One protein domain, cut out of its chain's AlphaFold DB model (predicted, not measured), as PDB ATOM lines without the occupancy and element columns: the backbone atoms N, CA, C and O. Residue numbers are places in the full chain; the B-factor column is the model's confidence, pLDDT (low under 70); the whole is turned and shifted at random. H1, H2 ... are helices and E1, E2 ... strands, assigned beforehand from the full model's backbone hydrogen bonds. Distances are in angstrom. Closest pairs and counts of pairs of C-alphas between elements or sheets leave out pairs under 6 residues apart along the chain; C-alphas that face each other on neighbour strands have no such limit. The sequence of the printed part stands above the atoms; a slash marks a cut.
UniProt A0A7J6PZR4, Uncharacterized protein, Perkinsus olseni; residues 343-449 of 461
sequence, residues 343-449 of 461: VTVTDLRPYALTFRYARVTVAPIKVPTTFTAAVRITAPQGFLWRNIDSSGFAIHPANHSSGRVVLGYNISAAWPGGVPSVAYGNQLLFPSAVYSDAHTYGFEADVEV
ATOM      1  N   VAL A 343      41.411 -23.059  -8.808       87.56
ATOM      2  CA  VAL A 343      40.287 -22.736  -9.686       87.56
ATOM      3  C   VAL A 343      40.332 -23.679 -10.876       87.56
ATOM      4  O   VAL A 343      41.336 -23.742 -11.582       87.56
ATOM      5  N   THR A 344      39.247 -24.407 -11.115       88.06
ATOM      6  CA  THR A 344      39.100 -25.245 -12.310       88.06
ATOM      7  C   THR A 344      37.858 -24.834 -13.076       88.06
ATOM      8  O   THR A 344      36.792 -24.672 -12.484       88.06
ATOM      9  N   VAL A 345      37.990 -24.694 -14.393       88.94
ATOM     10  CA  VAL A 345      36.887 -24.346 -15.295       88.94
ATOM     11  C   VAL A 345      36.668 -25.501 -16.263       88.94
ATOM     12  O   VAL A 345      37.618 -25.967 -16.886       88.94
ATOM     13  N   THR A 346      35.431 -25.986 -16.385       90.00
ATOM     14  CA  THR A 346      35.136 -27.186 -17.190       90.00
ATOM     15  C   THR A 346      35.330 -26.992 -18.691       90.00
ATOM     16  O   THR A 346      35.665 -27.943 -19.390       90.00
ATOM     17  N   ASP A 347      35.061 -25.790 -19.197       88.31
ATOM     18  CA  ASP A 347      35.183 -25.440 -20.612       88.31
ATOM     19  C   ASP A 347      35.482 -23.943 -20.722       88.31
ATOM     20  O   ASP A 347      34.780 -23.136 -20.126       88.31
ATOM     21  N   LEU A 348      36.527 -23.568 -21.458       90.06
ATOM     22  CA  LEU A 348      36.895 -22.167 -21.705       90.06
ATOM     23  C   LEU A 348      36.482 -21.696 -23.104       90.06
ATOM     24  O   LEU A 348      36.889 -20.622 -23.544       90.06
ATOM     25  N   ARG A 349      35.687 -22.481 -23.838       89.62
ATOM     26  CA  ARG A 349      35.113 -22.019 -25.100       89.62
ATOM     27  C   ARG A 349      34.000 -21.000 -24.827       89.62
ATOM     28  O   ARG A 349      33.174 -21.241 -23.946       89.62
ATOM     29  N   PRO A 350      33.936 -19.910 -25.611       90.12
ATOM     30  CA  PRO A 350      32.871 -18.923 -25.536       90.12
ATOM     31  C   PRO A 350      31.462 -19.497 -25.446       90.12
ATOM     32  O   PRO A 350      31.105 -20.406 -26.204       90.12
ATOM     33  N   TYR A 351      30.624 -18.873 -24.615       90.62
ATOM     34  CA  TYR A 351      29.206 -19.217 -24.526       90.62
ATOM     35  C   TYR A 351      28.500 -19.122 -25.886       90.62
ATOM     36  O   TYR A 351      27.715 -20.000 -26.228       90.62
ATOM     37  N   ALA A 352      28.832 -18.121 -26.708       89.38
ATOM     38  CA  ALA A 352      28.252 -17.948 -28.042       89.38
ATOM     39  C   ALA A 352      28.498 -19.139 -28.993       89.38
ATOM     40  O   ALA A 352      27.754 -19.326 -29.953       89.38
ATOM     41  N   LEU A 353      29.529 -19.956 -28.735       89.94
ATOM     42  CA  LEU A 353      29.838 -21.147 -29.532       89.94
ATOM     43  C   LEU A 353      29.186 -22.414 -28.974       89.94
ATOM     44  O   LEU A 353      28.820 -23.308 -29.735       89.94
ATOM     45  N   THR A 354      29.088 -22.528 -27.650       91.88
ATOM     46  CA  THR A 354      28.633 -23.755 -26.980       91.88
ATOM     47  C   THR A 354      27.161 -23.712 -26.583       91.88
ATOM     48  O   THR A 354      26.563 -24.771 -26.385       91.88
ATOM     49  N   PHE A 355      26.589 -22.510 -26.445       91.75
ATOM     50  CA  PHE A 355      25.297 -22.225 -25.814       91.75
ATOM     51  C   PHE A 355      25.149 -22.889 -24.436       91.75
ATOM     52  O   PHE A 355      24.064 -23.320 -24.043       91.75
ATOM     53  N   ARG A 356      26.266 -23.035 -23.713       91.62
ATOM     54  CA  ARG A 356      26.329 -23.681 -22.399       91.62
ATOM     55  C   ARG A 356      27.223 -22.883 -21.468       91.62
ATOM     56  O   ARG A 356      28.325 -22.500 -21.849       91.62
ATOM     57  N   TYR A 357      26.758 -22.677 -20.240       92.12
ATOM     58  CA  TYR A 357      27.599 -22.106 -19.196       92.12
ATOM     59  C   TYR A 357      28.713 -23.082 -18.834       92.12
ATOM     60  O   TYR A 357      28.492 -24.294 -18.727       92.12
ATOM     61  N   ALA A 358      29.911 -22.540 -18.663       91.31
ATOM     62  CA  ALA A 358      31.008 -23.272 -18.074       91.31
ATOM     63  C   ALA A 358      30.823 -23.315 -16.564       91.31
ATOM     64  O   ALA A 358      30.135 -22.489 -15.970       91.31
ATOM     65  N   ARG A 359      31.464 -24.284 -15.935       89.12
ATOM     66  CA  ARG A 359      31.362 -24.497 -14.506       89.12
ATOM     67  C   ARG A 359      32.702 -24.224 -13.869       89.12
ATOM     68  O   ARG A 359      33.711 -24.793 -14.288       89.12
ATOM     69  N   VAL A 360      32.695 -23.317 -12.903       90.31
ATOM     70  CA  VAL A 360      33.869 -22.915 -12.143       90.31
ATOM     71  C   VAL A 360      33.784 -23.557 -10.780       90.31
ATOM     72  O   VAL A 360      32.833 -23.328 -10.037       90.31
ATOM     73  N   THR A 361      34.807 -24.320 -10.446       88.19
ATOM     74  CA  THR A 361      35.004 -24.876  -9.116       88.19
ATOM     75  C   THR A 361      36.151 -24.130  -8.454       88.19
ATOM     76  O   THR A 361      37.254 -24.087  -9.001       88.19
ATOM     77  N   VAL A 362      35.903 -23.567  -7.272       88.69
ATOM     78  CA  VAL A 362      36.927 -22.938  -6.433       88.69
ATOM     79  C   VAL A 362      37.065 -23.758  -5.159       88.69
ATOM     80  O   VAL A 362      36.221 -23.691  -4.265       88.69
ATOM     81  N   ALA A 363      38.103 -24.587  -5.098       86.94
ATOM     82  CA  ALA A 363      38.361 -25.498  -3.987       86.94
ATOM     83  C   ALA A 363      39.799 -26.048  -4.053       86.94
ATOM     84  O   ALA A 363      40.358 -26.138  -5.144       86.94
ATOM     85  N   PRO A 364      40.403 -26.457  -2.924       87.25
ATOM     86  CA  PRO A 364      39.948 -26.239  -1.552       87.25
ATOM     87  C   PRO A 364      40.330 -24.832  -1.079       87.25
ATOM     88  O   PRO A 364      41.493 -24.480  -1.164       87.25
ATOM     89  N   ILE A 365      39.398 -24.047  -0.542       88.88
ATOM     90  CA  ILE A 365      39.688 -22.717   0.009       88.88
ATOM     91  C   ILE A 365      40.079 -22.851   1.485       88.88
ATOM     92  O   ILE A 365      39.258 -23.250   2.314       88.88
ATOM     93  N   LYS A 366      41.320 -22.493   1.819       88.31
ATOM     94  CA  LYS A 366      41.854 -22.454   3.185       88.31
ATOM     95  C   LYS A 366      42.136 -21.013   3.588       88.31
ATOM     96  O   LYS A 366      42.888 -20.314   2.909       88.31
ATOM     97  N   VAL A 367      41.554 -20.578   4.701       87.62
ATOM     98  CA  VAL A 367      41.817 -19.245   5.256       87.62
ATOM     99  C   VAL A 367      42.990 -19.307   6.241       87.62
ATOM    100  O   VAL A 367      43.085 -20.266   7.003       87.62
ATOM    101  N   PRO A 368      43.904 -18.320   6.234       84.31
ATOM    102  CA  PRO A 368      45.123 -18.373   7.046       84.31
ATOM    103  C   PRO A 368      44.884 -18.114   8.542       84.31
ATOM    104  O   PRO A 368      45.733 -18.444   9.361       84.31
ATOM    105  N   THR A 369      43.761 -17.490   8.891       88.19
ATOM    106  CA  THR A 369      43.327 -17.220  10.265       88.19
ATOM    107  C   THR A 369      41.810 -17.169  10.293       88.19
ATOM    108  O   THR A 369      41.186 -16.819   9.287       88.19
ATOM    109  N   THR A 370      41.210 -17.463  11.444       91.81
ATOM    110  CA  THR A 370      39.788 -17.182  11.647       91.81
ATOM    111  C   THR A 370      39.521 -15.666  11.558       91.81
ATOM    112  O   THR A 370      40.218 -14.882  12.204       91.81
ATOM    113  N   PHE A 371      38.524 -15.241  10.772       90.38
ATOM    114  CA  PHE A 371      38.107 -13.836  10.637       90.38
ATOM    115  C   PHE A 371      36.594 -13.683  10.412       90.38
ATOM    116  O   PHE A 371      35.915 -14.615   9.983       90.38
ATOM    117  N   THR A 372      36.073 -12.476  10.658       94.00
ATOM    118  CA  THR A 372      34.677 -12.104  10.376       94.00
ATOM    119  C   THR A 372      34.645 -10.965   9.368       94.00
ATOM    120  O   THR A 372      35.091  -9.863   9.683       94.00
ATOM    121  N   ALA A 373      34.134 -11.215   8.164       91.00
ATOM    122  CA  ALA A 373      34.023 -10.194   7.121       91.00
ATOM    123  C   ALA A 373      33.012 -10.594   6.041       91.00
ATOM    124  O   ALA A 373      32.623 -11.754   5.938       91.00
ATOM    125  N   ALA A 374      32.617  -9.636   5.204       91.75
ATOM    126  CA  ALA A 374      32.041  -9.943   3.898       91.75
ATOM    127  C   ALA A 374      33.156 -10.407   2.947       91.75
ATOM    128  O   ALA A 374      34.294  -9.941   3.052       91.75
ATOM    129  N   VAL A 375      32.837 -11.305   2.015       89.62
ATOM    130  CA  VAL A 375      33.797 -11.780   1.007       89.62
ATOM    131  C   VAL A 375      33.310 -11.388  -0.378       89.62
ATOM    132  O   VAL A 375      32.136 -11.541  -0.704       89.62
ATOM    133  N   ARG A 376      34.233 -10.894  -1.202       89.50
ATOM    134  CA  ARG A 376      34.019 -10.624  -2.622       89.50
ATOM    135  C   ARG A 376      34.921 -11.540  -3.435       89.50
ATOM    136  O   ARG A 376      36.116 -11.614  -3.158       89.50
ATOM    137  N   ILE A 377      34.356 -12.200  -4.441       88.75
ATOM    138  CA  ILE A 377      35.107 -12.988  -5.421       88.75
ATOM    139  C   ILE A 377      34.841 -12.405  -6.800       88.75
ATOM    140  O   ILE A 377      33.698 -12.370  -7.250       88.75
ATOM    141  N   THR A 378      35.901 -11.962  -7.466       88.38
ATOM    142  CA  THR A 378      35.818 -11.289  -8.763       88.38
ATOM    143  C   THR A 378      36.431 -12.175  -9.838       88.38
ATOM    144  O   THR A 378      37.600 -12.548  -9.748       88.38
ATOM    145  N   ALA A 379      35.639 -12.517 -10.852       88.81
ATOM    146  CA  ALA A 379      36.122 -13.176 -12.057       88.81
ATOM    147  C   ALA A 379      36.796 -12.156 -12.998       88.81
ATOM    148  O   ALA A 379      36.477 -10.963 -12.928       88.81
ATOM    149  N   PRO A 380      37.700 -12.593 -13.896       85.88
ATOM    150  CA  PRO A 380      38.280 -11.723 -14.918       85.88
ATOM    151  C   PRO A 380      37.217 -10.991 -15.750       85.88
ATOM    152  O   PRO A 380      36.099 -11.481 -15.925       85.88
ATOM    153  N   GLN A 381      37.568  -9.824 -16.285       80.69
ATOM    154  CA  GLN A 381      36.617  -8.960 -16.985       80.69
ATOM    155  C   GLN A 381      35.969  -9.636 -18.198       80.69
ATOM    156  O   GLN A 381      36.652 -10.106 -19.098       80.69
ATOM    157  N   GLY A 382      34.638  -9.657 -18.252       81.94
ATOM    158  CA  GLY A 382      33.872 -10.322 -19.313       81.94
ATOM    159  C   GLY A 382      33.401 -11.740 -18.975       81.94
ATOM    160  O   GLY A 382      32.484 -12.226 -19.630       81.94
ATOM    161  N   PHE A 383      33.939 -12.385 -17.935       89.50
ATOM    162  CA  PHE A 383      33.302 -13.572 -17.358       89.50
ATOM    163  C   PHE A 383      32.096 -13.145 -16.528       89.50
ATOM    164  O   PHE A 383      32.231 -12.318 -15.628       89.50
ATOM    165  N   LEU A 384      30.921 -13.709 -16.808       92.00
ATOM    166  CA  LEU A 384      29.688 -13.337 -16.110       92.00
ATOM    167  C   LEU A 384      29.175 -14.510 -15.283       92.00
ATOM    168  O   LEU A 384      28.934 -15.587 -15.819       92.00
ATOM    169  N   TRP A 385      28.973 -14.313 -13.984       93.56
ATOM    170  CA  TRP A 385      28.354 -15.320 -13.127       93.56
ATOM    171  C   TRP A 385      26.875 -15.486 -13.484       93.56
ATOM    172  O   TRP A 385      26.137 -14.506 -13.609       93.56
ATOM    173  N   ARG A 386      26.432 -16.735 -13.648       93.25
ATOM    174  CA  ARG A 386      25.058 -17.095 -14.031       93.25
ATOM    175  C   ARG A 386      24.503 -18.142 -13.070       93.25
ATOM    176  O   ARG A 386      25.259 -18.818 -12.385       93.25
ATOM    177  N   ASN A 387      23.176 -18.256 -13.010       89.56
ATOM    178  CA  ASN A 387      22.466 -19.233 -12.168       89.56
ATOM    179  C   ASN A 387      22.913 -19.224 -10.692       89.56
ATOM    180  O   ASN A 387      23.031 -20.269 -10.054       89.56
ATOM    181  N   ILE A 388      23.196 -18.040 -10.143       88.88
ATOM    182  CA  ILE A 388      23.618 -17.894  -8.748       88.88
ATOM    183  C   ILE A 388      22.375 -17.870  -7.860       88.88
ATOM    184  O   ILE A 388      21.844 -16.823  -7.498       88.88
ATOM    185  N   ASP A 389      21.887 -19.064  -7.557       82.25
ATOM    186  CA  ASP A 389      20.787 -19.323  -6.639       82.25
ATOM    187  C   ASP A 389      21.015 -20.662  -5.918       82.25
ATOM    188  O   ASP A 389      22.022 -21.342  -6.122       82.25
ATOM    189  N   SER A 390      20.067 -21.064  -5.069       70.31
ATOM    190  CA  SER A 390      20.143 -22.333  -4.327       70.31
ATOM    191  C   SER A 390      20.211 -23.604  -5.195       70.31
ATOM    192  O   SER A 390      20.481 -24.680  -4.667       70.31
ATOM    193  N   SER A 391      19.956 -23.506  -6.503       67.88
ATOM    194  CA  SER A 391      19.992 -24.622  -7.453       67.88
ATOM    195  C   SER A 391      21.278 -24.674  -8.287       67.88
ATOM    196  O   SER A 391      21.723 -25.774  -8.624       67.88
ATOM    197  N   GLY A 392      21.884 -23.521  -8.593       70.06
ATOM    198  CA  GLY A 392      23.098 -23.419  -9.412       70.06
ATOM    199  C   GLY A 392      24.389 -23.105  -8.649       70.06
ATOM    200  O   GLY A 392      25.469 -23.333  -9.194       70.06
ATOM    201  N   PHE A 393      24.306 -22.652  -7.392       79.06
ATOM    202  CA  PHE A 393      25.464 -22.390  -6.534       79.06
ATOM    203  C   PHE A 393      25.635 -23.489  -5.476       79.06
ATOM    204  O   PHE A 393      24.828 -23.615  -4.552       79.06
ATOM    205  N   ALA A 394      26.703 -24.282  -5.588       76.75
ATOM    206  CA  ALA A 394      26.950 -25.412  -4.693       76.75
ATOM    207  C   ALA A 394      28.020 -25.066  -3.651       76.75
ATOM    208  O   ALA A 394      29.147 -24.745  -4.011       76.75
ATOM    209  N   ILE A 395      27.684 -25.183  -2.362       73.75
ATOM    210  CA  ILE A 395      28.559 -24.801  -1.233       73.75
ATOM    211  C   ILE A 395      28.964 -25.963  -0.321       73.75
ATOM    212  O   ILE A 395      29.550 -25.713   0.726       73.75
ATOM    213  N   HIS A 396      28.622 -27.216  -0.647       68.19
ATOM    214  CA  HIS A 396      28.677 -28.326   0.316       68.19
ATOM    215  C   HIS A 396      29.347 -29.603  -0.233       68.19
ATOM    216  O   HIS A 396      29.074 -29.984  -1.369       68.19
ATOM    217  N   PRO A 397      30.095 -30.362   0.599       53.16
ATOM    218  CA  PRO A 397      30.599 -31.702   0.263       53.16
ATOM    219  C   PRO A 397      29.539 -32.826   0.211       53.16
ATOM    220  O   PRO A 397      29.893 -33.953  -0.113       53.16
ATOM    221  N   ALA A 398      28.258 -32.585   0.544       49.84
ATOM    222  CA  ALA A 398      27.309 -33.688   0.790       49.84
ATOM    223  C   ALA A 398      25.820 -33.433   0.493       49.84
ATOM    224  O   ALA A 398      25.065 -34.395   0.477       49.84
ATOM    225  N   ASN A 399      25.364 -32.206   0.221       42.75
ATOM    226  CA  ASN A 399      23.930 -31.952   0.034       42.75
ATOM    227  C   ASN A 399      23.649 -31.187  -1.256       42.75
ATOM    228  O   ASN A 399      23.411 -29.984  -1.253       42.75
ATOM    229  N   HIS A 400      23.608 -31.936  -2.352       43.28
ATOM    230  CA  HIS A 400      22.657 -31.669  -3.417       43.28
ATOM    231  C   HIS A 400      21.630 -32.803  -3.396       43.28
ATOM    232  O   HIS A 400      21.990 -33.976  -3.502       43.28
ATOM    233  N   SER A 401      20.345 -32.463  -3.342       42.31
ATOM    234  CA  SER A 401      19.223 -33.385  -3.587       42.31
ATOM    235  C   SER A 401      19.250 -34.024  -4.991       42.31
ATOM    236  O   SER A 401      18.431 -34.885  -5.290       42.31
ATOM    237  N   SER A 402      20.216 -33.648  -5.840       44.12
ATOM    238  CA  SER A 402      20.507 -34.241  -7.149       44.12
ATOM    239  C   SER A 402      21.615 -35.313  -7.140       44.12
ATOM    240  O   SER A 402      22.012 -35.770  -8.209       44.12
ATOM    241  N   GLY A 403      22.128 -35.737  -5.973       39.06
ATOM    242  CA  GLY A 403      23.078 -36.860  -5.873       39.06
ATOM    243  C   GLY A 403      24.477 -36.586  -6.443       39.06
ATOM    244  O   GLY A 403      25.222 -37.517  -6.737       39.06
ATOM    245  N   ARG A 404      24.849 -35.313  -6.620       46.69
ATOM    246  CA  ARG A 404      26.121 -34.898  -7.225       46.69
ATOM    247  C   ARG A 404      27.127 -34.479  -6.145       46.69
ATOM    248  O   ARG A 404      27.071 -33.363  -5.642       46.69
ATOM    249  N   VAL A 405      28.060 -35.370  -5.806       48.34
ATOM    250  CA  VAL A 405      29.293 -35.037  -5.067       48.34
ATOM    251  C   VAL A 405      30.354 -34.707  -6.117       48.34
ATOM    252  O   VAL A 405      30.809 -35.607  -6.814       48.34
ATOM    253  N   VAL A 406      30.683 -33.425  -6.314       50.84
ATOM    254  CA  VAL A 406      31.545 -32.990  -7.444       50.84
ATOM    255  C   VAL A 406      32.903 -32.447  -6.994       50.84
ATOM    256  O   VAL A 406      33.835 -32.354  -7.786       50.84
ATOM    257  N   LEU A 407      33.086 -32.168  -5.708       57.34
ATOM    258  CA  LEU A 407      34.348 -31.630  -5.220       57.34
ATOM    259  C   LEU A 407      35.223 -32.805  -4.779       57.34
ATOM    260  O   LEU A 407      35.058 -33.325  -3.682       57.34
ATOM    261  N   GLY A 408      36.163 -33.227  -5.633       57.31
ATOM    262  CA  GLY A 408      37.238 -34.182  -5.299       57.31
ATOM    263  C   GLY A 408      38.236 -33.646  -4.258       57.31
ATOM    264  O   GLY A 408      39.410 -34.002  -4.273       57.31
ATOM    265  N   TYR A 409      37.776 -32.751  -3.384       68.44
ATOM    266  CA  TYR A 409      38.532 -32.000  -2.401       68.44
ATOM    267  C   TYR A 409      37.947 -32.259  -1.010       68.44
ATOM    268  O   TYR A 409      36.731 -32.344  -0.841       68.44
ATOM    269  N   ASN A 410      38.813 -32.330   0.002       75.00
ATOM    270  CA  ASN A 410      38.414 -32.491   1.403       75.00
ATOM    271  C   ASN A 410      37.840 -31.179   1.962       75.00
ATOM    272  O   ASN A 410      38.516 -30.452   2.686       75.00
ATOM    273  N   ILE A 411      36.599 -30.864   1.601       83.06
ATOM    274  CA  ILE A 411      35.852 -29.728   2.149       83.06
ATOM    275  C   ILE A 411      35.222 -30.172   3.465       83.06
ATOM    276  O   ILE A 411      34.517 -31.178   3.507       83.06
ATOM    277  N   SER A 412      35.492 -29.444   4.547       85.75
ATOM    278  CA  SER A 412      35.055 -29.815   5.897       85.75
ATOM    279  C   SER A 412      33.853 -29.014   6.394       85.75
ATOM    280  O   SER A 412      33.217 -29.423   7.362       85.75
ATOM    281  N   ALA A 413      33.509 -27.903   5.736       86.19
ATOM    282  CA  ALA A 413      32.335 -27.100   6.056       86.19
ATOM    283  C   ALA A 413      31.754 -26.415   4.816       86.19
ATOM    284  O   ALA A 413      32.448 -26.190   3.823       86.19
ATOM    285  N   ALA A 414      30.473 -26.056   4.901       85.50
ATOM    286  CA  ALA A 414      29.835 -25.233   3.886       85.50
ATOM    287  C   ALA A 414      30.419 -23.814   3.868       85.50
ATOM    288  O   ALA A 414      30.885 -23.319   4.898       85.50
ATOM    289  N   TRP A 415      30.365 -23.147   2.710       88.00
ATOM    290  CA  TRP A 415      30.775 -21.746   2.596       88.00
ATOM    291  C   TRP A 415      29.955 -20.855   3.560       88.00
ATOM    292  O   TRP A 415      28.733 -20.775   3.397       88.00
ATOM    293  N   PRO A 416      30.573 -20.175   4.552       89.75
ATOM    294  CA  PRO A 416      29.841 -19.507   5.635       89.75
ATOM    295  C   PRO A 416      28.899 -18.394   5.170       89.75
ATOM    296  O   PRO A 416      27.848 -18.187   5.767       89.75
ATOM    297  N   GLY A 417      29.260 -17.695   4.091       86.81
ATOM    298  CA  GLY A 417      28.439 -16.634   3.507       86.81
ATOM    299  C   GLY A 417      27.182 -17.128   2.780       86.81
ATOM    300  O   GLY A 417      26.392 -16.305   2.329       86.81
ATOM    301  N   GLY A 418      26.982 -18.442   2.641       88.69
ATOM    302  CA  GLY A 418      25.845 -19.005   1.914       88.69
ATOM    303  C   GLY A 418      25.893 -18.706   0.412       88.69
ATOM    304  O   GLY A 418      26.964 -18.718  -0.196       88.69
ATOM    305  N   VAL A 419      24.721 -18.466  -0.185       89.69
ATOM    306  CA  VAL A 419      24.586 -18.112  -1.607       89.69
ATOM    307  C   VAL A 419      24.857 -16.608  -1.786       89.69
ATOM    308  O   VAL A 419      24.206 -15.805  -1.113       89.69
ATOM    309  N   PRO A 420      25.791 -16.204  -2.664       93.50
ATOM    310  CA  PRO A 420      26.130 -14.803  -2.877       93.50
ATOM    311  C   PRO A 420      25.098 -14.093  -3.756       93.50
ATOM    312  O   PRO A 420      24.328 -14.716  -4.483       93.50
ATOM    313  N   SER A 421      25.144 -12.764  -3.745       94.06
ATOM    314  CA  SER A 421      24.531 -11.950  -4.802       94.06
ATOM    315  C   SER A 421      25.544 -11.676  -5.917       94.06
ATOM    316  O   SER A 421      26.751 -11.674  -5.672       94.06
ATOM    317  N   VAL A 422      25.065 -11.447  -7.143       93.12
ATOM    318  CA  VAL A 422      25.923 -11.057  -8.271       93.12
ATOM    319  C   VAL A 422      25.917  -9.542  -8.414       93.12
ATOM    320  O   VAL A 422      24.854  -8.941  -8.567       93.12
ATOM    321  N   ALA A 423      27.100  -8.936  -8.418       90.50
ATOM    322  CA  ALA A 423      27.293  -7.524  -8.723       90.50
ATOM    323  C   ALA A 423      28.150  -7.361  -9.980       90.50
ATOM    324  O   ALA A 423      29.065  -8.146 -10.229       90.50
ATOM    325  N   TYR A 424      27.811  -6.358 -10.797       87.69
ATOM    326  CA  TYR A 424      28.539  -5.987 -12.023       87.69
ATOM    327  C   TYR A 424      28.769  -7.148 -13.014       87.69
ATOM    328  O   TYR A 424      29.640  -7.088 -13.875       87.69
ATOM    329  N   GLY A 425      27.990  -8.227 -12.896       89.00
ATOM    330  CA  GLY A 425      28.108  -9.445 -13.698       89.00
ATOM    331  C   GLY A 425      29.247 -10.380 -13.278       89.00
ATOM    332  O   GLY A 425      29.026 -11.584 -13.203       89.00
ATOM    333  N   ASN A 426      30.437  -9.862 -12.966       90.94
ATOM    334  CA  ASN A 426      31.635 -10.670 -12.695       90.94
ATOM    335  C   ASN A 426      32.006 -10.796 -11.205       90.94
ATOM    336  O   ASN A 426      33.034 -11.401 -10.890       90.94
ATOM    337  N   GLN A 427      31.198 -10.275 -10.274       92.19
ATOM    338  CA  GLN A 427      31.477 -10.356  -8.836       92.19
ATOM    339  C   GLN A 427      30.425 -11.149  -8.068       92.19
ATOM    340  O   GLN A 427      29.231 -10.898  -8.202       92.19
ATOM    341  N   LEU A 428      30.885 -12.051  -7.204       93.12
ATOM    342  CA  LEU A 428      30.082 -12.704  -6.175       93.12
ATOM    343  C   LEU A 428      30.297 -11.973  -4.849       93.12
ATOM    344  O   LEU A 428      31.428 -11.898  -4.359       93.12
ATOM    345  N   LEU A 429      29.219 -11.443  -4.274       92.88
ATOM    346  CA  LEU A 429      29.220 -10.739  -2.997       92.88
ATOM    347  C   LEU A 429      28.552 -11.599  -1.927       92.88
ATOM    348  O   LEU A 429      27.337 -11.823  -1.957       92.88
ATOM    349  N   PHE A 430      29.356 -12.060  -0.975       93.50
ATOM    350  CA  PHE A 430      28.905 -12.813   0.184       93.50
ATOM    351  C   PHE A 430      28.684 -11.874   1.376       93.50
ATOM    352  O   PHE A 430      29.532 -11.013   1.636       93.50
ATOM    353  N   PRO A 431      27.589 -12.049   2.136       93.94
ATOM    354  CA  PRO A 431      27.363 -11.299   3.365       93.94
ATOM    355  C   PRO A 431      28.444 -11.591   4.415       93.94
ATOM    356  O   PRO A 431      29.211 -12.553   4.310       93.94
ATOM    357  N   SER A 432      28.491 -10.745   5.447       95.44
ATOM    358  CA  SER A 432      29.428 -10.924   6.554       95.44
ATOM    359  C   SER A 432      29.170 -12.239   7.289       95.44
ATOM    360  O   SER A 432      28.047 -12.500   7.720       95.44
ATOM    361  N   ALA A 433      30.214 -13.052   7.434       95.56
ATOM    362  CA  ALA A 433      30.168 -14.338   8.118       95.56
ATOM    363  C   ALA A 433      31.505 -14.629   8.815       95.56
ATOM    364  O   ALA A 433      32.497 -13.933   8.592       95.56
ATOM    365  N   VAL A 434      31.523 -15.659   9.665       96.06
ATOM    366  CA  VAL A 434      32.738 -16.135  10.338       96.06
ATOM    367  C   VAL A 434      33.397 -17.212   9.479       96.06
ATOM    368  O   VAL A 434      32.818 -18.275   9.256       96.06
ATOM    369  N   TYR A 435      34.614 -16.941   9.023       92.12
ATOM    370  CA  TYR A 435      35.456 -17.864   8.270       92.12
ATOM    371  C   TYR A 435      36.512 -18.405   9.216       92.12
ATOM    372  O   TYR A 435      37.301 -17.636   9.749       92.12
ATOM    373  N   SER A 436      36.504 -19.711   9.452       94.00
ATOM    374  CA  SER A 436      37.387 -20.372  10.405       94.00
ATOM    375  C   SER A 436      38.530 -21.087   9.696       94.00
ATOM    376  O   SER A 436      38.311 -21.839   8.749       94.00
ATOM    377  N   ASP A 437      39.744 -20.896  10.204       90.50
ATOM    378  CA  ASP A 437      40.966 -21.603   9.784       90.50
ATOM    379  C   ASP A 437      40.962 -23.104  10.118       90.50
ATOM    380  O   ASP A 437      41.736 -23.869   9.545       90.50
ATOM    381  N   ALA A 438      40.051 -23.556  10.985       92.00
ATOM    382  CA  ALA A 438      39.829 -24.972  11.271       92.00
ATOM    383  C   ALA A 438      39.087 -25.709  10.142       92.00
ATOM    384  O   ALA A 438      38.986 -26.939  10.169       92.00
ATOM    385  N   HIS A 439      38.546 -24.980   9.160       89.62
ATOM    386  CA  HIS A 439      37.769 -25.559   8.076       89.62
ATOM    387  C   HIS A 439      38.391 -25.316   6.702       89.62
ATOM    388  O   HIS A 439      39.088 -24.338   6.448       89.62
ATOM    389  N   THR A 440      38.108 -26.242   5.793       87.88
ATOM    390  CA  THR A 440      38.372 -26.096   4.367       87.88
ATOM    391  C   THR A 440      37.045 -25.917   3.658       87.88
ATOM    392  O   THR A 440      36.120 -26.709   3.863       87.88
ATOM    393  N   TYR A 441      36.968 -24.895   2.819       88.81
ATOM    394  CA  TYR A 441      35.762 -24.510   2.106       88.81
ATOM    395  C   TYR A 441      35.888 -24.773   0.604       88.81
ATOM    396  O   TYR A 441      36.948 -25.132   0.093       88.81
ATOM    397  N   GLY A 442      34.801 -24.571  -0.125       88.44
ATOM    398  CA  GLY A 442      34.809 -24.553  -1.578       88.44
ATOM    399  C   GLY A 442      33.421 -24.268  -2.118       88.44
ATOM    400  O   GLY A 442      32.431 -24.410  -1.396       88.44
ATOM    401  N   PHE A 443      33.357 -23.858  -3.376       87.88
ATOM    402  CA  PHE A 443      32.088 -23.708  -4.070       87.88
ATOM    403  C   PHE A 443      32.211 -24.019  -5.559       87.88
ATOM    404  O   PHE A 443      33.305 -24.049  -6.129       87.88
ATOM    405  N   GLU A 444      31.061 -24.240  -6.182       88.12
ATOM    406  CA  GLU A 444      30.915 -24.373  -7.623       88.12
ATOM    407  C   GLU A 444      29.806 -23.445  -8.118       88.12
ATOM    408  O   GLU A 444      28.761 -23.319  -7.474       88.12
ATOM    409  N   ALA A 445      30.050 -22.790  -9.248       90.44
ATOM    410  CA  ALA A 445      29.134 -21.833  -9.849       90.44
ATOM    411  C   ALA A 445      29.206 -21.881 -11.377       90.44
ATOM    412  O   ALA A 445      30.244 -22.219 -11.955       90.44
ATOM    413  N   ASP A 446      28.109 -21.505 -12.032       92.06
ATOM    414  CA  ASP A 446      28.075 -21.358 -13.483       92.06
ATOM    415  C   ASP A 446      28.631 -19.989 -13.899       92.06
ATOM    416  O   ASP A 446      28.341 -18.950 -13.296       92.06
ATOM    417  N   VAL A 447      29.412 -19.988 -14.975       93.12
ATOM    418  CA  VAL A 447      29.976 -18.792 -15.591       93.12
ATOM    419  C   VAL A 447      29.721 -18.797 -17.095       93.12
ATOM    420  O   VAL A 447      29.862 -19.806 -17.791       93.12
ATOM    421  N   GLU A 448      29.347 -17.643 -17.616       93.75
ATOM    422  CA  GLU A 448      29.351 -17.357 -19.037       93.75
ATOM    423  C   GLU A 448      30.767 -16.961 -19.447       93.75
ATOM    424  O   GLU A 448      31.307 -15.956 -18.980       93.75
ATOM    425  N   VAL A 449      31.382 -17.785 -20.294       91.25
ATOM    426  CA  VAL A 449      32.718 -17.516 -20.827       91.25
ATOM    427  C   VAL A 449      32.596 -16.486 -21.950       91.25
ATOM    428  O   VAL A 449      31.806 -16.716 -22.878       91.25
TER     429      VAL A 449
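Overview. This is residues 343 to 449 of the 461 residues of an uncharacterized protein of Perkinsus olseni (UniProt A0A7J6PZR4). Two small twisted sheets stand partly face to face as a loose sandwich, one of four strands, E1, E2, E7 and E4, and one of three, E3, E6 and E5, with the edge strand E4 reaching toward E5 and E6. The short helix H1 lies at one end of the long axis, and a long loop, residues 387 to 420, swings out beyond E2 and E7 on the side away from the smaller sheet before it returns to E5. The printed part has 107 residues, with one named helix and seven named strands in the order E1, H1, E2, E3, E4, E5, E6, E7; the sheets run E1-E2-E7-E4 and E3-E6-E5, both antiparallel. Its class is mostly strand, though under half of the residues are in named elements. The whole is compact, with a radius of gyration of the C-alphas of 13.8 A and spans of 42 by 31 by 22 A.

Along the chain. E1, residues 343 to 345, begins with C-alpha 343 at (40.287, -22.736, -9.686). H1 is residues 351 to 354, and E2, residues 358 to 366, is 23.9 A long. E3, residues 371 to 378, is 19.7 A long and bends by 61 degrees at residue 374. E4 is residues 384 to 386, with C-alpha 384 at (29.688, -13.337, -16.110), and E5 is residues 421 to 423. E6, residues 427 to 435, is 19.1 A long and bends by 82 degrees at residue 432. E7, residues 440 to 448, is 26.6 A long and ends with C-alpha 448 at (29.351, -17.357, -19.037).

Arrangement. In the larger sheet, strongly twisted, E1 and E2 are antiparallel, with N 344 and O 361 2.9 A apart, within hydrogen-bond range. E2 and E7 are antiparallel at 161 degrees, with N 360 and O 445 at 2.8 A. E7 and E4 are antiparallel, with N 386 and O 446 at 2.9 A. The closest C-alphas of E4 and E5, those of Trp 385 and Val 422, are 6.9 A apart. E5 and E6 form a hairpin, with N 423 and O 427 at 2.9 A. E3 and E6 are antiparallel at 165 degrees, with N 377 and O 428 at 2.9 A. E3 and E7 are apart. H1 is only just not on the larger sheet, with 4 pairs of C-alphas within 10 A; it is too short for an O i to N i+4 pair.

Size, cuts and confidence. The C-alphas farthest apart, those of Leu 353 and Thr 370, are 42.5 A apart. The printed part has no cut. The link from E4 to E5, 34 residues, is long; the other links are tight. The mean pLDDT of the printed part is 83.6, and residue 391 and residues 396 to 409 are under 70.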